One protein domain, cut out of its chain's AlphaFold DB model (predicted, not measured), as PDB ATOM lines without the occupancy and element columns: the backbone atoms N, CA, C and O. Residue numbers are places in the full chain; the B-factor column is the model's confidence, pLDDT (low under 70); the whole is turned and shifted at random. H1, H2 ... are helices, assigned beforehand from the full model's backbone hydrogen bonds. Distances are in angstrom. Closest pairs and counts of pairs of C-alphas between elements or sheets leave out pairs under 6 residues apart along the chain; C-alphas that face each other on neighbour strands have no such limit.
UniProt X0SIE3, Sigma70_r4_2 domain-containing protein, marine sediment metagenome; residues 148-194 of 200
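This is residues 148 to 194 of the 200 residues of the protein "Sigma70_r4_2 domain-containing protein" of marine sediment metagenome (UniProt X0SIE3). Three short helices make a small body: H1 and H2 run side by side in opposite directions, a loose helical hairpin, and H3 is set crosswise to both, with Glu 189 of H3 near Ile 155 of H1 and Pro 182 of H3 near Ile 168 of H2. The contacts between the helices are few, and their three centres make a triangle. The printed part has 47 residues with three named helices, in the order H1, H2, H3, and no named strand; its class is all helix. It is compact, with a radius of gyration of the C-alphas of 9.8 A, and rounded, with spans of 23 by 23 by 17 A.

Find C-alpha 148 at (-19.808, -50.897, -37.403), where H1 begins; it holds residues 148 to 156 and is 12.0 A long from first to last C-alpha. After residues 157 to 164, look for C-alpha 165 at (-4.440, -45.984, -46.943). There H2 begins, residues 165 to 175, the longest helix by residues, 15.1 A from first to last C-alpha. After residues 176 to 181 you reach H3, residues 182 to 191, 14.0 A long, which ends at C-alpha 191 at (-9.202, -53.465, -28.605).

Start with H1, which touches both other helices. H1 and H2 only just touch, with 3 pairs of C-alphas within 8 A; the closest are those of Ile 155 and Ile 167, 7.3 A apart. These two helices form a helical hairpin: they run opposite ways at a shallow tilt of 15 degrees. Look again at Ile 155 for H3: H1 and H3 touch, and their closest C-alphas, those of Ile 155 and Glu 189, are 7.3 A apart. The lines of H1 and H3 are about perpendicular, at 76 degrees. H2 and H3 are close but not clearly touching; their closest C-alphas, those of Ile 168 and Pro 182, are 7.6 A apart. Their lines are about perpendicular, at 79 degrees. In the backbones of H1, H2 and H3, every O i to N i+4 pair is within hydrogen-bond range.

The two C-alphas farthest apart are those of Thr 161 and Gly 176, at 25.4 A. From C-alpha 148 to C-alpha 194, the first and last printed, you cross 11.0 A. The printed part has no cut, and the links from H1 to H2, 8 residues, and from H2 to H3, 6 residues, are both short. In the B-factor column, the mean pLDDT of the printed part is 91.9; the model's confidence is under 70 at residues 193 to 194.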
ATOM      1  N   LEU A 148     -20.880 -50.176 -38.107       90.44
ATOM      2  CA  LEU A 148     -19.808 -50.897 -37.403       90.44
ATOM      3  C   LEU A 148     -19.543 -52.301 -37.973       90.44
ATOM      4  O   LEU A 148     -18.389 -52.661 -38.205       90.44
ATOM      5  N   ALA A 149     -20.593 -53.081 -38.242       89.50
ATOM      6  CA  ALA A 149     -20.460 -54.443 -38.763       89.50
ATOM      7  C   ALA A 149     -19.761 -54.483 -40.135       89.50
ATOM      8  O   ALA A 149     -18.881 -55.315 -40.374       89.50
ATOM      9  N   GLU A 150     -20.106 -53.554 -41.029       94.81
ATOM     10  CA  GLU A 150     -19.504 -53.471 -42.359       94.81
ATOM     11  C   GLU A 150     -18.055 -52.972 -42.291       94.81
ATOM     12  O   GLU A 150     -17.176 -53.492 -42.982       94.81
ATOM     13  N   ILE A 151     -17.781 -52.013 -41.402       94.62
ATOM     14  CA  ILE A 151     -16.432 -51.499 -41.154       94.62
ATOM     15  C   ILE A 151     -15.528 -52.598 -40.588       94.62
ATOM     16  O   ILE A 151     -14.418 -52.781 -41.087       94.62
ATOM     17  N   ASN A 152     -16.003 -53.370 -39.610       92.50
ATOM     18  CA  ASN A 152     -15.259 -54.507 -39.066       92.50
ATOM     19  C   ASN A 152     -14.956 -55.530 -40.161       92.50
ATOM     20  O   ASN A 152     -13.811 -55.951 -40.300       92.50
ATOM     21  N   ARG A 153     -15.936 -55.861 -41.011       93.81
ATOM     22  CA  ARG A 153     -15.731 -56.767 -42.151       93.81
ATOM     23  C   ARG A 153     -14.676 -56.239 -43.127       93.81
ATOM     24  O   ARG A 153     -13.875 -57.027 -43.627       93.81
ATOM     25  N   LEU A 154     -14.657 -54.931 -43.392       94.88
ATOM     26  CA  LEU A 154     -13.655 -54.281 -44.244       94.88
ATOM     27  C   LEU A 154     -12.250 -54.357 -43.627       94.88
ATOM     28  O   LEU A 154     -11.292 -54.669 -44.331       94.88
ATOM     29  N   ILE A 155     -12.134 -54.098 -42.322       94.12
ATOM     30  CA  ILE A 155     -10.867 -54.158 -41.582       94.12
ATOM     31  C   ILE A 155     -10.340 -55.598 -41.539       94.12
ATOM     32  O   ILE A 155      -9.187 -55.828 -41.897       94.12
ATOM     33  N   SER A 156     -11.182 -56.575 -41.189       91.62
ATOM     34  CA  SER A 156     -10.782 -57.984 -41.057       91.62
ATOM     35  C   SER A 156     -10.410 -58.651 -42.383       91.62
ATOM     36  O   SER A 156      -9.619 -59.587 -42.391       91.62
ATOM     37  N   ARG A 157     -10.968 -58.193 -43.511       94.06
ATOM     38  CA  ARG A 157     -10.647 -58.715 -44.854       94.06
ATOM     39  C   ARG A 157      -9.370 -58.139 -45.455       94.06
ATOM     40  O   ARG A 157      -8.965 -58.564 -46.533       94.06
ATOM     41  N   ARG A 158      -8.770 -57.144 -44.807       94.19
ATOM     42  CA  ARG A 158      -7.555 -56.506 -45.296       94.19
ATOM     43  C   ARG A 158      -6.413 -57.515 -45.380       94.19
ATOM     44  O   ARG A 158      -6.134 -58.225 -44.416       94.19
ATOM     45  N   ASP A 159      -5.669 -57.469 -46.476       93.38
ATOM     46  CA  ASP A 159      -4.369 -58.122 -46.540       93.38
ATOM     47  C   ASP A 159      -3.347 -57.403 -45.635       93.38
ATOM     48  O   ASP A 159      -3.121 -56.194 -45.751       93.38
ATOM     49  N   LYS A 160      -2.693 -58.155 -44.745       90.88
ATOM     50  CA  LYS A 160      -1.676 -57.650 -43.810       90.88
ATOM     51  C   LYS A 160      -0.466 -57.033 -44.518       90.88
ATOM     52  O   LYS A 160       0.193 -56.195 -43.906       90.88
ATOM     53  N   THR A 161      -0.193 -57.406 -45.773       94.62
ATOM     54  CA  THR A 161       0.896 -56.810 -46.568       94.62
ATOM     55  C   THR A 161       0.551 -55.407 -47.079       94.62
ATOM     56  O   THR A 161       1.437 -54.590 -47.335       94.62
ATOM     57  N   THR A 162      -0.742 -55.088 -47.184       93.38
ATOM     58  CA  THR A 162      -1.208 -53.818 -47.744       93.38
ATOM     59  C   THR A 162      -1.246 -52.697 -46.707       93.38
ATOM     60  O   THR A 162      -1.544 -52.880 -45.520       93.38
ATOM     61  N   THR A 163      -0.966 -51.478 -47.174       95.69
ATOM     62  CA  THR A 163      -1.049 -50.279 -46.331       95.69
ATOM     63  C   THR A 163      -2.496 -49.983 -45.927       95.69
ATOM     64  O   THR A 163      -3.440 -50.337 -46.623       95.69
ATOM     65  N   TRP A 164      -2.695 -49.260 -44.825       96.44
ATOM     66  CA  TRP A 164      -4.030 -48.852 -44.363       96.44
ATOM     67  C   TRP A 164      -4.689 -47.750 -45.211       96.44
ATOM     68  O   TRP A 164      -5.872 -47.460 -45.028       96.44
ATOM     69  N   LYS A 165      -3.954 -47.121 -46.141       96.38
ATOM     70  CA  LYS A 165      -4.440 -45.984 -46.943       96.38
ATOM     71  C   LYS A 165      -5.730 -46.284 -47.727       96.38
ATOM     72  O   LYS A 165      -6.628 -45.442 -47.667       96.38
ATOM     73  N   PRO A 166      -5.883 -47.435 -48.417       96.62
ATOM     74  CA  PRO A 166      -7.107 -47.750 -49.152       96.62
ATOM     75  C   PRO A 166      -8.317 -47.848 -48.226       96.62
ATOM     76  O   PRO A 166      -9.359 -47.276 -48.526       96.62
ATOM     77  N   ILE A 167      -8.163 -48.478 -47.056       96.69
ATOM     78  CA  ILE A 167      -9.245 -48.588 -46.069       96.69
ATOM     79  C   ILE A 167      -9.623 -47.218 -45.532       96.69
ATOM     80  O   ILE A 167     -10.802 -46.897 -45.507       96.69
ATOM     81  N   ILE A 168      -8.652 -46.382 -45.157       97.06
ATOM     82  CA  ILE A 168      -8.932 -45.020 -44.680       97.06
ATOM     83  C   ILE A 168      -9.694 -44.218 -45.745       97.06
ATOM     84  O   ILE A 168     -10.657 -43.523 -45.418       97.06
ATOM     85  N   LYS A 169      -9.308 -44.345 -47.023       97.25
ATOM     86  CA  LYS A 169     -10.006 -43.702 -48.144       97.25
ATOM     87  C   LYS A 169     -11.443 -44.213 -48.271       97.25
ATOM     88  O   LYS A 169     -12.360 -43.404 -48.371       97.25
ATOM     89  N   THR A 170     -11.651 -45.527 -48.198       97.00
ATOM     90  CA  THR A 170     -12.990 -46.133 -48.218       97.00
ATOM     91  C   THR A 170     -13.831 -45.677 -47.030       97.00
ATOM     92  O   THR A 170     -14.984 -45.309 -47.218       97.00
ATOM     93  N   LEU A 171     -13.264 -45.633 -45.821       96.44
ATOM     94  CA  LEU A 171     -13.985 -45.216 -44.619       96.44
ATOM     95  C   LEU A 171     -14.444 -43.759 -44.690       96.44
ATOM     96  O   LEU A 171     -15.573 -43.446 -44.312       96.44
ATOM     97  N   ARG A 172     -13.587 -42.884 -45.221       96.75
ATOM     98  CA  ARG A 172     -13.906 -41.472 -45.433       96.75
ATOM     99  C   ARG A 172     -14.976 -41.285 -46.501       96.75
ATOM    100  O   ARG A 172     -15.927 -40.551 -46.272       96.75
ATOM    101  N   ASN A 173     -14.817 -41.946 -47.645       97.31
ATOM    102  CA  ASN A 173     -15.688 -41.734 -48.798       97.31
ATOM    103  C   ASN A 173     -17.057 -42.400 -48.625       97.31
ATOM    104  O   ASN A 173     -18.062 -41.815 -49.006       97.31
ATOM    105  N   LYS A 174     -17.096 -43.616 -48.070       97.50
ATOM    106  CA  LYS A 174     -18.324 -44.411 -47.964       97.50
ATOM    107  C   LYS A 174     -19.117 -44.121 -46.692       97.50
ATOM    108  O   LYS A 174     -20.337 -44.084 -46.749       97.50
ATOM    109  N   TYR A 175     -18.440 -43.916 -45.559       96.44
ATOM    110  CA  TYR A 175     -19.103 -43.763 -44.254       96.44
ATOM    111  C   TYR A 175     -18.910 -42.377 -43.625       96.44
ATOM    112  O   TYR A 175     -19.316 -42.169 -42.486       96.44
ATOM    113  N   GLY A 176     -18.237 -41.440 -44.304       96.25
ATOM    114  CA  GLY A 176     -17.988 -40.098 -43.765       96.25
ATOM    115  C   GLY A 176     -17.071 -40.064 -42.535       96.25
ATOM    116  O   GLY A 176     -16.988 -39.043 -41.852       96.25
ATOM    117  N   LEU A 177     -16.360 -41.158 -42.226       95.12
ATOM    118  CA  LEU A 177     -15.533 -41.248 -41.024       95.12
ATOM    119  C   LEU A 177     -14.195 -40.522 -41.211       95.12
ATOM    120  O   LEU A 177     -13.373 -40.878 -42.061       95.12
ATOM    121  N   LYS A 178     -13.933 -39.526 -40.358       94.62
ATOM    122  CA  LYS A 178     -12.683 -38.745 -40.343       94.62
ATOM    123  C   LYS A 178     -11.547 -39.480 -39.620       94.62
ATOM    124  O   LYS A 178     -10.972 -38.973 -38.665       94.62
ATOM    125  N   VAL A 179     -11.200 -40.678 -40.087       94.38
ATOM    126  CA  VAL A 179     -10.023 -41.400 -39.583       94.38
ATOM    127  C   VAL A 179      -8.767 -40.795 -40.211       94.38
ATOM    128  O   VAL A 179      -8.583 -40.834 -41.430       94.38
ATOM    129  N   SER A 180      -7.916 -40.184 -39.387       89.69
ATOM    130  CA  SER A 180      -6.692 -39.501 -39.830       89.69
ATOM    131  C   SER A 180      -5.452 -40.395 -39.775       89.69
ATOM    132  O   SER A 180      -4.518 -40.187 -40.545       89.69
ATOM    133  N   SER A 181      -5.446 -41.411 -38.905       94.50
ATOM    134  CA  SER A 181      -4.277 -42.253 -38.648       94.50
ATOM    135  C   SER A 181      -4.607 -43.748 -38.696       94.50
ATOM    136  O   SER A 181      -5.607 -44.169 -38.108       94.50
ATOM    137  N   PRO A 182      -3.732 -44.582 -39.295       95.12
ATOM    138  CA  PRO A 182      -3.807 -46.038 -39.184       95.12
ATOM    139  C   PRO A 182      -3.872 -46.545 -37.739       95.12
ATOM    140  O   PRO A 182      -4.479 -47.580 -37.485       95.12
ATOM    141  N   GLN A 183      -3.292 -45.807 -36.781       93.38
ATOM    142  CA  GLN A 183      -3.283 -46.191 -35.365       93.38
ATOM    143  C   GLN A 183      -4.693 -46.299 -34.774       93.38
ATOM    144  O   GLN A 183      -4.922 -47.133 -33.903       93.38
ATOM    145  N   MET A 184      -5.652 -45.514 -35.273       91.62
ATOM    146  CA  MET A 184      -7.050 -45.630 -34.851       91.62
ATOM    147  C   MET A 184      -7.673 -46.943 -35.328       91.62
ATOM    148  O   MET A 184      -8.381 -47.585 -34.562       91.62
ATOM    149  N   LEU A 185      -7.374 -47.367 -36.563       93.81
ATOM    150  CA  LEU A 185      -7.859 -48.636 -37.114       93.81
ATOM    151  C   LEU A 185      -7.223 -49.829 -36.409       93.81
ATOM    152  O   LEU A 185      -7.931 -50.751 -36.028       93.81
ATOM    153  N   ILE A 186      -5.911 -49.775 -36.177       92.06
ATOM    154  CA  ILE A 186      -5.175 -50.812 -35.442       92.06
ATOM    155  C   ILE A 186      -5.679 -50.892 -33.997       92.06
ATOM    156  O   ILE A 186      -5.894 -51.981 -33.472       92.06
ATOM    157  N   GLY A 187      -5.878 -49.744 -33.344       89.06
ATOM    158  CA  GLY A 187      -6.438 -49.677 -31.999       89.06
ATOM    159  C   GLY A 187      -7.847 -50.259 -31.951       89.06
ATOM    160  O   GLY A 187      -8.138 -51.081 -31.087       89.06
ATOM    161  N   HIS A 188      -8.695 -49.897 -32.911       89.56
ATOM    162  CA  HIS A 188     -10.031 -50.464 -33.050       89.56
ATOM    163  C   HIS A 188      -9.993 -51.976 -33.243       89.56
ATOM    164  O   HIS A 188     -10.560 -52.699 -32.436       89.56
ATOM    165  N   GLU A 189      -9.253 -52.470 -34.232       89.69
ATOM    166  CA  GLU A 189      -9.103 -53.901 -34.512       89.69
ATOM    167  C   GLU A 189      -8.615 -54.673 -33.278       89.69
ATOM    168  O   GLU A 189      -9.168 -55.711 -32.920       89.69
ATOM    169  N   LYS A 190      -7.614 -54.131 -32.578       83.69
ATOM    170  CA  LYS A 190      -6.984 -54.789 -31.434       83.69
ATOM    171  C   LYS A 190      -7.845 -54.784 -30.174       83.69
ATOM    172  O   LYS A 190      -7.812 -55.756 -29.423       83.69
ATOM    173  N   TYR A 191      -8.532 -53.680 -29.892       77.75
ATOM    174  CA  TYR A 191      -9.202 -53.465 -28.605       77.75
ATOM    175  C   TYR A 191     -10.726 -53.594 -28.679       77.75
ATOM    176  O   TYR A 191     -11.337 -53.875 -27.652       77.75
ATOM    177  N   HIS A 192     -11.315 -53.412 -29.860       77.25
ATOM    178  CA  HIS A 192     -12.763 -53.367 -30.091       77.25
ATOM    179  C   HIS A 192     -13.226 -54.297 -31.230       77.25
ATOM    180  O   HIS A 192     -14.420 -54.515 -31.394       77.25
ATOM    181  N   GLY A 193     -12.310 -54.876 -32.017       65.56
ATOM    182  CA  GLY A 193     -12.608 -55.664 -33.221       65.56
ATOM    183  C   GLY A 193     -13.290 -57.016 -32.984       65.56
ATOM    184  O   GLY A 193     -13.522 -57.757 -33.938       65.56
ATOM    185  N   ARG A 194     -13.632 -57.353 -31.738       62.34
ATOM    186  CA  ARG A 194     -14.551 -58.454 -31.457       62.34
ATOM    187  C   ARG A 194     -15.959 -57.901 -31.577       62.34
ATOM    188  O   ARG A 194     -16.424 -57.195 -30.689       62.34
TER     189      ARG A 194